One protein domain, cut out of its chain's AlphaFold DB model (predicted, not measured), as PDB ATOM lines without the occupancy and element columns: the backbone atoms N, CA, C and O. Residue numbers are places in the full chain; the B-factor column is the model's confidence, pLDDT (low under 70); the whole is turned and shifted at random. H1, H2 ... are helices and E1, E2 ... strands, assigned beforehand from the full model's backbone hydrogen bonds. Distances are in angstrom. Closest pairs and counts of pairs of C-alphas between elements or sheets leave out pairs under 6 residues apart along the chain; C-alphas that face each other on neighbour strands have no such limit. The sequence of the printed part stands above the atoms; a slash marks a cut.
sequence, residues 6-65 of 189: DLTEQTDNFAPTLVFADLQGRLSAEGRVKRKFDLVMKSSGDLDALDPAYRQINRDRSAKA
ATOM      1  N   ASP A   6     -16.604  34.924 100.502       86.06
ATOM      2  CA  ASP A   6     -15.433  35.083  99.642       86.06
ATOM      3  C   ASP A   6     -15.751  34.610  98.228       86.06
ATOM      4  O   ASP A   6     -16.548  33.697  98.015       86.06
ATOM      5  N   LEU A   7     -15.126  35.252  97.248       89.69
ATOM      6  CA  LEU A   7     -15.223  34.875  95.847       89.69
ATOM      7  C   LEU A   7     -13.853  34.392  95.392       89.69
ATOM      8  O   LEU A   7     -12.869  35.120  95.510       89.69
ATOM      9  N   THR A   8     -13.798  33.177  94.859       89.38
ATOM     10  CA  THR A   8     -12.594  32.650  94.215       89.38
ATOM     11  C   THR A   8     -12.739  32.818  92.716       89.38
ATOM     12  O   THR A   8     -13.742  32.410  92.133       89.38
ATOM     13  N   GLU A   9     -11.760  33.445  92.079       89.69
ATOM     14  CA  GLU A   9     -11.752  33.578  90.628       89.69
ATOM     15  C   GLU A   9     -11.242  32.296  89.970       89.69
ATOM     16  O   GLU A   9     -10.171  31.797  90.312       89.69
ATOM     17  N   GLN A  10     -11.985  31.787  88.988       85.44
ATOM     18  CA  GLN A  10     -11.516  30.688  88.155       85.44
ATOM     19  C   GLN A  10     -10.611  31.246  87.049       85.44
ATOM     20  O   GLN A  10     -11.094  31.768  86.041       85.44
ATOM     21  N   THR A  11      -9.299  31.128  87.241       78.81
ATOM     22  CA  THR A  11      -8.287  31.651  86.311       78.81
ATOM     23  C   THR A  11      -7.982  30.707  85.149       78.81
ATOM     24  O   THR A  11      -7.628  31.174  84.069       78.81
ATOM     25  N   ASP A  12      -8.172  29.397  85.329       77.12
ATOM     26  CA  ASP A  12      -7.748  28.397  84.345       77.12
ATOM     27  C   ASP A  12      -8.876  27.953  83.405       77.12
ATOM     28  O   ASP A  12      -9.949  27.509  83.831       77.12
ATOM     29  N   ASN A  13      -8.578  28.049  82.103       72.38
ATOM     30  CA  ASN A  13      -9.254  27.393  80.978       72.38
ATOM     31  C   ASN A  13     -10.794  27.403  81.013       72.38
ATOM     32  O   ASN A  13     -11.432  26.411  80.650       72.38
ATOM     33  N   PHE A  14     -11.424  28.515  81.404       81.44
ATOM     34  CA  PHE A  14     -12.879  28.616  81.288       81.44
ATOM     35  C   PHE A  14     -13.287  28.866  79.826       81.44
ATOM     36  O   PHE A  14     -12.708  29.693  79.117       81.44
ATOM     37  N   ALA A  15     -14.292  28.123  79.359       87.75
ATOM     38  CA  ALA A  15     -14.742  28.190  77.975       87.75
ATOM     39  C   ALA A  15     -15.313  29.584  77.630       87.75
ATOM     40  O   ALA A  15     -16.037  30.171  78.447       87.75
ATOM     41  N   PRO A  16     -15.062  30.115  76.414       89.88
ATOM     42  CA  PRO A  16     -15.683  31.351  75.954       89.88
ATOM     43  C   PRO A  16     -17.209  31.271  76.067       89.88
ATOM     44  O   PRO A  16     -17.852  30.518  75.343       89.88
ATOM     45  N   THR A  17     -17.785  32.053  76.979       92.44
ATOM     46  CA  THR A  17     -19.227  32.032  77.257       92.44
ATOM     47  C   THR A  17     -19.854  33.349  76.811       92.44
ATOM     48  O   THR A  17     -19.375  34.423  77.183       92.44
ATOM     49  N   LEU A  18     -20.910  33.269  76.000       93.12
ATOM     50  CA  LEU A  18     -21.736  34.407  75.592       93.12
ATOM     51  C   LEU A  18     -23.043  34.402  76.383       93.12
ATOM     52  O   LEU A  18     -23.585  33.341  76.687       93.12
ATOM     53  N   VAL A  19     -23.537  35.592  76.702       95.25
ATOM     54  CA  VAL A  19     -24.793  35.805  77.415       95.25
ATOM     55  C   VAL A  19     -25.818  36.322  76.422       95.25
ATOM     56  O   VAL A  19     -25.555  37.276  75.686       95.25
ATOM     57  N   PHE A  20     -26.985  35.695  76.418       95.69
ATOM     58  CA  PHE A  20     -28.150  36.155  75.683       95.69
ATOM     59  C   PHE A  20     -29.337  36.285  76.635       95.69
ATOM     60  O   PHE A  20     -29.422  35.569  77.635       95.69
ATOM     61  N   ALA A  21     -30.250  37.188  76.309       94.44
ATOM     62  CA  ALA A  21     -31.533  37.335  76.971       94.44
ATOM     63  C   ALA A  21     -32.645  37.029  75.965       94.44
ATOM     64  O   ALA A  21     -32.586  37.469  74.818       94.44
ATOM     65  N   ASP A  22     -33.651  36.272  76.394       94.94
ATOM     66  CA  ASP A  22     -34.894  36.102  75.646       94.94
ATOM     67  C   ASP A  22     -36.011  36.818  76.403       94.94
ATOM     68  O   ASP A  22     -36.370  36.434  77.520       94.94
ATOM     69  N   LEU A  23     -36.534  37.887  75.800       92.44
ATOM     70  CA  LEU A  23     -37.681  38.612  76.322       92.44
ATOM     71  C   LEU A  23     -38.857  38.434  75.364       92.44
ATOM     72  O   LEU A  23     -38.921  39.071  74.313       92.44
ATOM     73  N   GLN A  24     -39.799  37.572  75.752       90.75
ATOM     74  CA  GLN A  24     -41.034  37.310  75.005       90.75
ATOM     75  C   GLN A  24     -40.793  36.906  73.535       90.75
ATOM     76  O   GLN A  24     -41.510  37.344  72.638       90.75
ATOM     77  N   GLY A  25     -39.783  36.070  73.273       90.00
ATOM     78  CA  GLY A  25     -39.457  35.590  71.928       90.00
ATOM     79  C   GLY A  25     -38.533  36.523  71.144       90.00
ATOM     80  O   GLY A  25     -38.223  36.245  69.983       90.00
ATOM     81  N   ARG A  26     -38.069  37.618  71.755       91.06
ATOM     82  CA  ARG A  26     -37.006  38.460  71.209       91.06
ATOM     83  C   ARG A  26     -35.680  38.098  71.870       91.06
ATOM     84  O   ARG A  26     -35.433  38.455  73.020       91.06
ATOM     85  N   LEU A  27     -34.814  37.448  71.096       94.12
ATOM     86  CA  LEU A  27     -33.451  37.117  71.499       94.12
ATOM     87  C   LEU A  27     -32.524  38.337  71.346       94.12
ATOM     88  O   LEU A  27     -32.467  38.952  70.280       94.12
ATOM     89  N   SER A  28     -31.784  38.664  72.402       93.12
ATOM     90  CA  SER A  28     -30.776  39.728  72.464       93.12
ATOM     91  C   SER A  28     -29.441  39.153  72.935       93.12
ATOM     92  O   SER A  28     -29.415  38.318  73.835       93.12
ATOM     93  N   ALA A  29     -28.329  39.580  72.333       91.81
ATOM     94  CA  ALA A  29     -26.987  39.217  72.782       91.81
ATOM     95  C   ALA A  29     -26.453  40.302  73.728       91.81
ATOM     96  O   ALA A  29     -26.135  41.404  73.289       91.81
ATOM     97  N   GLU A  30     -26.338  39.976  75.014       93.06
ATOM     98  CA  GLU A  30     -25.984  40.929  76.077       93.06
ATOM     99  C   GLU A  30     -24.466  41.094  76.231       93.06
ATOM    100  O   GLU A  30     -23.976  42.157  76.606       93.06
ATOM    101  N   GLY A  31     -23.682  40.053  75.921       93.94
ATOM    102  CA  GLY A  31     -22.224  40.175  75.917       93.94
ATOM    103  C   GLY A  31     -21.456  38.874  76.106       93.94
ATOM    104  O   GLY A  31     -21.965  37.776  75.890       93.94
ATOM    105  N   ARG A  32     -20.187  39.007  76.505       93.69
ATOM    106  CA  ARG A  32     -19.255  37.893  76.734       93.69
ATOM    107  C   ARG A  32     -18.777  37.875  78.181       93.69
ATOM    108  O   ARG A  32     -18.328  38.896  78.695       93.69
ATOM    109  N   VAL A  33     -18.774  36.696  78.796       92.75
ATOM    110  CA  VAL A  33     -18.214  36.482  80.135       92.75
ATOM    111  C   VAL A  33     -16.691  36.608  80.076       92.75
ATOM    112  O   VAL A  33     -16.028  35.925  79.291       92.75
ATOM    113  N   LYS A  34     -16.140  37.510  80.893       90.44
ATOM    114  CA  LYS A  34     -14.693  37.782  80.978       90.44
ATOM    115  C   LYS A  34     -14.020  37.137  82.180       90.44
ATOM    116  O   LYS A  34     -12.849  36.797  82.088       90.44
ATOM    117  N   ARG A  35     -14.745  37.015  83.287       90.50
ATOM    118  CA  ARG A  35     -14.252  36.493  84.561       90.50
ATOM    119  C   ARG A  35     -15.349  35.632  85.161       90.50
ATOM    120  O   ARG A  35     -16.524  35.992  85.059       90.50
ATOM    121  N   LYS A  36     -14.969  34.510  85.759       91.00
ATOM    122  CA  LYS A  36     -15.878  33.620  86.475       91.00
ATOM    123  C   LYS A  36     -15.437  33.568  87.930       91.00
ATOM    124  O   LYS A  36     -14.259  33.364  88.204       91.00
ATOM    125  N   PHE A  37     -16.390  33.743  88.834       91.62
ATOM    126  CA  PHE A  37     -16.159  33.695  90.269       91.62
ATOM    127  C   PHE A  37     -17.049  32.622  90.881       91.62
ATOM    128  O   PHE A  37     -18.247  32.590  90.602       91.62
ATOM    129  N   ASP A  38     -16.464  31.784  91.724       89.62
ATOM    130  CA  ASP A  38     -17.184  30.813  92.533       89.62
ATOM    131  C   ASP A  38     -17.273  31.338  93.971       89.62
ATOM    132  O   ASP A  38     -16.290  31.808  94.551       89.62
ATOM    133  N   LEU A  39     -18.479  31.300  94.538       88.00
ATOM    134  CA  LEU A  39     -18.729  31.744  95.904       88.00
ATOM    135  C   LEU A  39     -18.288  30.667  96.894       88.00
ATOM    136  O   LEU A  39     -18.720  29.516  96.810       88.00
ATOM    137  N   VAL A  40     -17.467  31.065  97.860       82.38
ATOM    138  CA  VAL A  40     -16.929  30.208  98.913       82.38
ATOM    139  C   VAL A  40     -17.401  30.723 100.271       82.38
ATOM    140  O   VAL A  40     -17.395  31.922 100.562       82.38
ATOM    141  N   MET A  41     -17.851  29.796 101.116       72.94
ATOM    142  CA  MET A  41     -18.222  30.100 102.495       72.94
ATOM    143  C   MET A  41     -16.946  30.296 103.320       72.94
ATOM    144  O   MET A  41     -16.063  29.441 103.291       72.94
ATOM    145  N   LYS A  42     -16.860  31.392 104.079       68.12
ATOM    146  CA  LYS A  42     -15.742  31.633 104.998       68.12
ATOM    147  C   LYS A  42     -15.707  30.549 106.076       68.12
ATOM    148  O   LYS A  42     -16.708  30.347 106.764       68.12
ATOM    149  N   SER A  43     -14.568  29.878 106.259       61.59
ATOM    150  CA  SER A  43     -14.303  29.166 107.513       61.59
ATOM    151  C   SER A  43     -14.045  30.219 108.584       61.59
ATOM    152  O   SER A  43     -13.230  31.126 108.399       61.59
ATOM    153  N   SER A  44     -14.784  30.163 109.684       57.09
ATOM    154  CA  SER A  44     -14.628  31.116 110.776       57.09
ATOM    155  C   SER A  44     -13.272  30.907 111.446       57.09
ATOM    156  O   SER A  44     -13.162  29.963 112.214       57.09
ATOM    157  N   GLY A  45     -12.291  31.773 111.163       57.09
ATOM    158  CA  GLY A  45     -11.102  32.092 111.980       57.09
ATOM    159  C   GLY A  45     -10.070  30.989 112.255       57.09
ATOM    160  O   GLY A  45      -8.876  31.263 112.208       57.09
ATOM    161  N   ASP A  46     -10.512  29.762 112.487       57.19
ATOM    162  CA  ASP A  46      -9.701  28.605 112.803       57.19
ATOM    163  C   ASP A  46      -9.610  27.703 111.574       57.19
ATOM    164  O   ASP A  46     -10.616  27.309 110.970       57.19
ATOM    165  N   LEU A  47      -8.362  27.427 111.200       53.50
ATOM    166  CA  LEU A  47      -7.941  26.547 110.116       53.50
ATOM    167  C   LEU A  47      -8.859  25.305 110.049       53.50
ATOM    168  O   LEU A  47      -8.985  24.559 111.018       53.50
ATOM    169  N   ASP A  48      -9.533  25.120 108.914       54.72
ATOM    170  CA  ASP A  48     -10.378  23.963 108.564       54.72
ATOM    171  C   ASP A  48     -11.756  23.813 109.248       54.72
ATOM    172  O   ASP A  48     -12.512  22.871 108.955       54.72
ATOM    173  N   ALA A  49     -12.185  24.761 110.088       59.47
ATOM    174  CA  ALA A  49     -13.527  24.723 110.670       59.47
ATOM    175  C   ALA A  49     -14.573  25.438 109.789       59.47
ATOM    176  O   ALA A  49     -14.826  26.634 109.927       59.47
ATOM    177  N   LEU A  50     -15.235  24.699 108.882       64.44
ATOM    178  CA  LEU A  50     -16.487  25.170 108.259       64.44
ATOM    179  C   LEU A  50     -17.491  25.595 109.341       64.44
ATOM    180  O   LEU A  50     -17.689  24.848 110.306       64.44
ATOM    181  N   ASP A  51     -18.153  26.737 109.124       74.62
ATOM    182  CA  ASP A  51     -19.205  27.280 109.992       74.62
ATOM    183  C   ASP A  51     -20.172  26.159 110.445       74.62
ATOM    184  O   ASP A  51     -20.711  25.430 109.593       74.62
ATOM    185  N   PRO A  52     -20.399  25.976 111.763       78.94
ATOM    186  CA  PRO A  52     -21.352  25.004 112.293       78.94
ATOM    187  C   PRO A  52     -22.727  25.050 111.613       78.94
ATOM    188  O   PRO A  52     -23.311  23.993 111.352       78.94
ATOM    189  N   ALA A  53     -23.212  26.243 111.254       81.19
ATOM    190  CA  ALA A  53     -24.482  26.409 110.553       81.19
ATOM    191  C   ALA A  53     -24.433  25.820 109.131       81.19
ATOM    192  O   ALA A  53     -25.352  25.123 108.699       81.19
ATOM    193  N   TYR A  54     -23.329  26.019 108.409       79.81
ATOM    194  CA  TYR A  54     -23.148  25.458 107.070       79.81
ATOM    195  C   TYR A  54     -22.996  23.932 107.093       79.81
ATOM    196  O   TYR A  54     -23.546  23.227 106.242       79.81
ATOM    197  N   ARG A  55     -22.320  23.388 108.114       84.25
ATOM    198  CA  ARG A  55     -22.254  21.933 108.337       84.25
ATOM    199  C   ARG A  55     -23.644  21.333 108.539       84.25
ATOM    200  O   ARG A  55     -23.915  20.254 108.013       84.25
ATOM    201  N   GLN A  56     -24.523  22.026 109.262       88.00
ATOM    202  CA  GLN A  56     -25.911  21.600 109.437       88.00
ATOM    203  C   GLN A  56     -26.676  21.610 108.109       88.00
ATOM    204  O   GLN A  56     -27.284  20.601 107.763       88.00
ATOM    205  N   ILE A  57     -26.548  22.670 107.303       88.19
ATOM    206  CA  ILE A  57     -27.162  22.743 105.965       88.19
ATOM    207  C   ILE A  57     -26.715  21.569 105.083       88.19
ATOM    208  O   ILE A  57     -27.541  20.945 104.413       88.19
ATOM    209  N   ASN A  58     -25.419  21.242 105.078       89.12
ATOM    210  CA  ASN A  58     -24.904  20.122 104.295       89.12
ATOM    211  C   ASN A  58     -25.438  18.775 104.797       89.12
ATOM    212  O   ASN A  58     -25.858  17.958 103.979       89.12
ATOM    213  N   ARG A  59     -25.504  18.563 106.119       90.75
ATOM    214  CA  ARG A  59     -26.127  17.364 106.707       90.75
ATOM    215  C   ARG A  59     -27.596  17.241 106.315       90.75
ATOM    216  O   ARG A  59     -28.008  16.167 105.889       90.75
ATOM    217  N   ASP A  60     -28.360  18.328 106.384       93.50
ATOM    218  CA  ASP A  60     -29.780  18.338 106.028       93.50
ATOM    219  C   ASP A  60     -29.994  18.036 104.542       93.50
ATOM    220  O   ASP A  60     -30.895  17.276 104.183       93.50
ATOM    221  N   ARG A  61     -29.151  18.592 103.659       93.19
ATOM    222  CA  ARG A  61     -29.170  18.282 102.218       93.19
ATOM    223  C   ARG A  61     -28.875  16.808 101.965       93.19
ATOM    224  O   ARG A  61     -29.616  16.168 101.223       93.19
ATOM    225  N   SER A  62     -27.840  16.263 102.602       93.31
ATOM    226  CA  SER A  62     -27.487  14.845 102.482       93.31
ATOM    227  C   SER A  62     -28.589  13.934 103.023       93.31
ATOM    228  O   SER A  62     -28.936  12.960 102.362       93.31
ATOM    229  N   ALA A  63     -29.191  14.264 104.167       93.00
ATOM    230  CA  ALA A  63     -30.296  13.500 104.745       93.00
ATOM    231  C   ALA A  63     -31.530  13.503 103.831       93.00
ATOM    232  O   ALA A  63     -32.117  12.451 103.578       93.00
ATOM    233  N   LYS A  64     -31.887  14.666 103.269       90.75
ATOM    234  CA  LYS A  64     -32.988  14.793 102.299       90.75
ATOM    235  C   LYS A  64     -32.722  14.015 101.010       90.75
ATOM    236  O   LYS A  64     -33.640  13.392 100.494       90.75
ATOM    237  N   ALA A  65     -31.487  14.024 100.507       89.19
ATOM    238  CA  ALA A  65     -31.111  13.265  99.314       89.19
ATOM    239  C   ALA A  65     -31.054  11.745  99.567       89.19
ATOM    240  O   ALA A  65     -31.378  10.959  98.679       89.19
TER     241      ALA A  65
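This is residues 6 to 65 of the 189 residues of the protein "Winged helix DNA-binding domain-containing protein" of Coccomyxa subellipsoidea (strain C-169) (UniProt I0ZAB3). The model is an open, stretched-out chain, with the two-stranded hairpin E2 and E3 as an arm at one end, the helix H1 at the other end, and a small ladder of two strands, E1 and E4, between them. Two separate links, residues 10 to 17 and residues 33 to 36, join the ladder to the hairpin, while one long link, residues 41 to 51, leads from E4 to H1; the tip of the hairpin, residues 22 to 27, and residues 55 to 65 of H1 stick out free. The printed part has 60 residues, with four named strands and then one named helix in the order E1, E2, E3, E4, H1; its class is mixed, helices and strands, and its two sheets, E2 - E3 and E1 - E4, are both antiparallel. The whole is extended, with a radius of gyration of the C-alphas of 18.1 A, and elongated, spanning 47 by 30 by 17 A.

E2, residues 18 to 23, measures 16.5 A from first to last C-alpha, and E3, residues 26 to 32, the longest strand by residues, 18.6 A. C-alpha 18 is at (-21.736, 34.407, 75.592). E1, residues 6 to 9, measures 9.9 A and begins with C-alpha 6 at (-15.433, 35.083, 99.642). E4, residues 37 to 40, measures 9.4 A. H1, residues 52 to 65, measures 20.0 A and ends with C-alpha 65 at (-31.111, 13.265, 99.314).

E2 and E3 form a hairpin of antiparallel neighbour strands, their directions 155 degrees apart. Among the C-alphas that face each other are 20 and 29, 4.4 A apart; N 21 and O 28 are within hydrogen-bond range at 2.8 A, as are N 28 and O 21 at 2.8 A. E1 and E4 are also antiparallel neighbours, at 146 degrees. Their C-alphas 9 and 37 face each other at 4.4 A, and N 38 and O 8 are within hydrogen-bond range at 2.8 A. E2 is apart from E1 and from E4, and so is E3. H1 is apart from E1, E2 and E3. In H1 every O i to N i+4 pair is within hydrogen-bond range.

The C-alphas farthest apart are those of Gly 25 and Asp 46, at 51.0 A. The printed part has no cut. The links E2 to E3 and E3 to E4 are tight, E1 to E2 is short, and E4 to H1, with 11 residues, is long. The mean pLDDT of the printed part is 84.1, and residues 42 to 50, in that long link, are under 70.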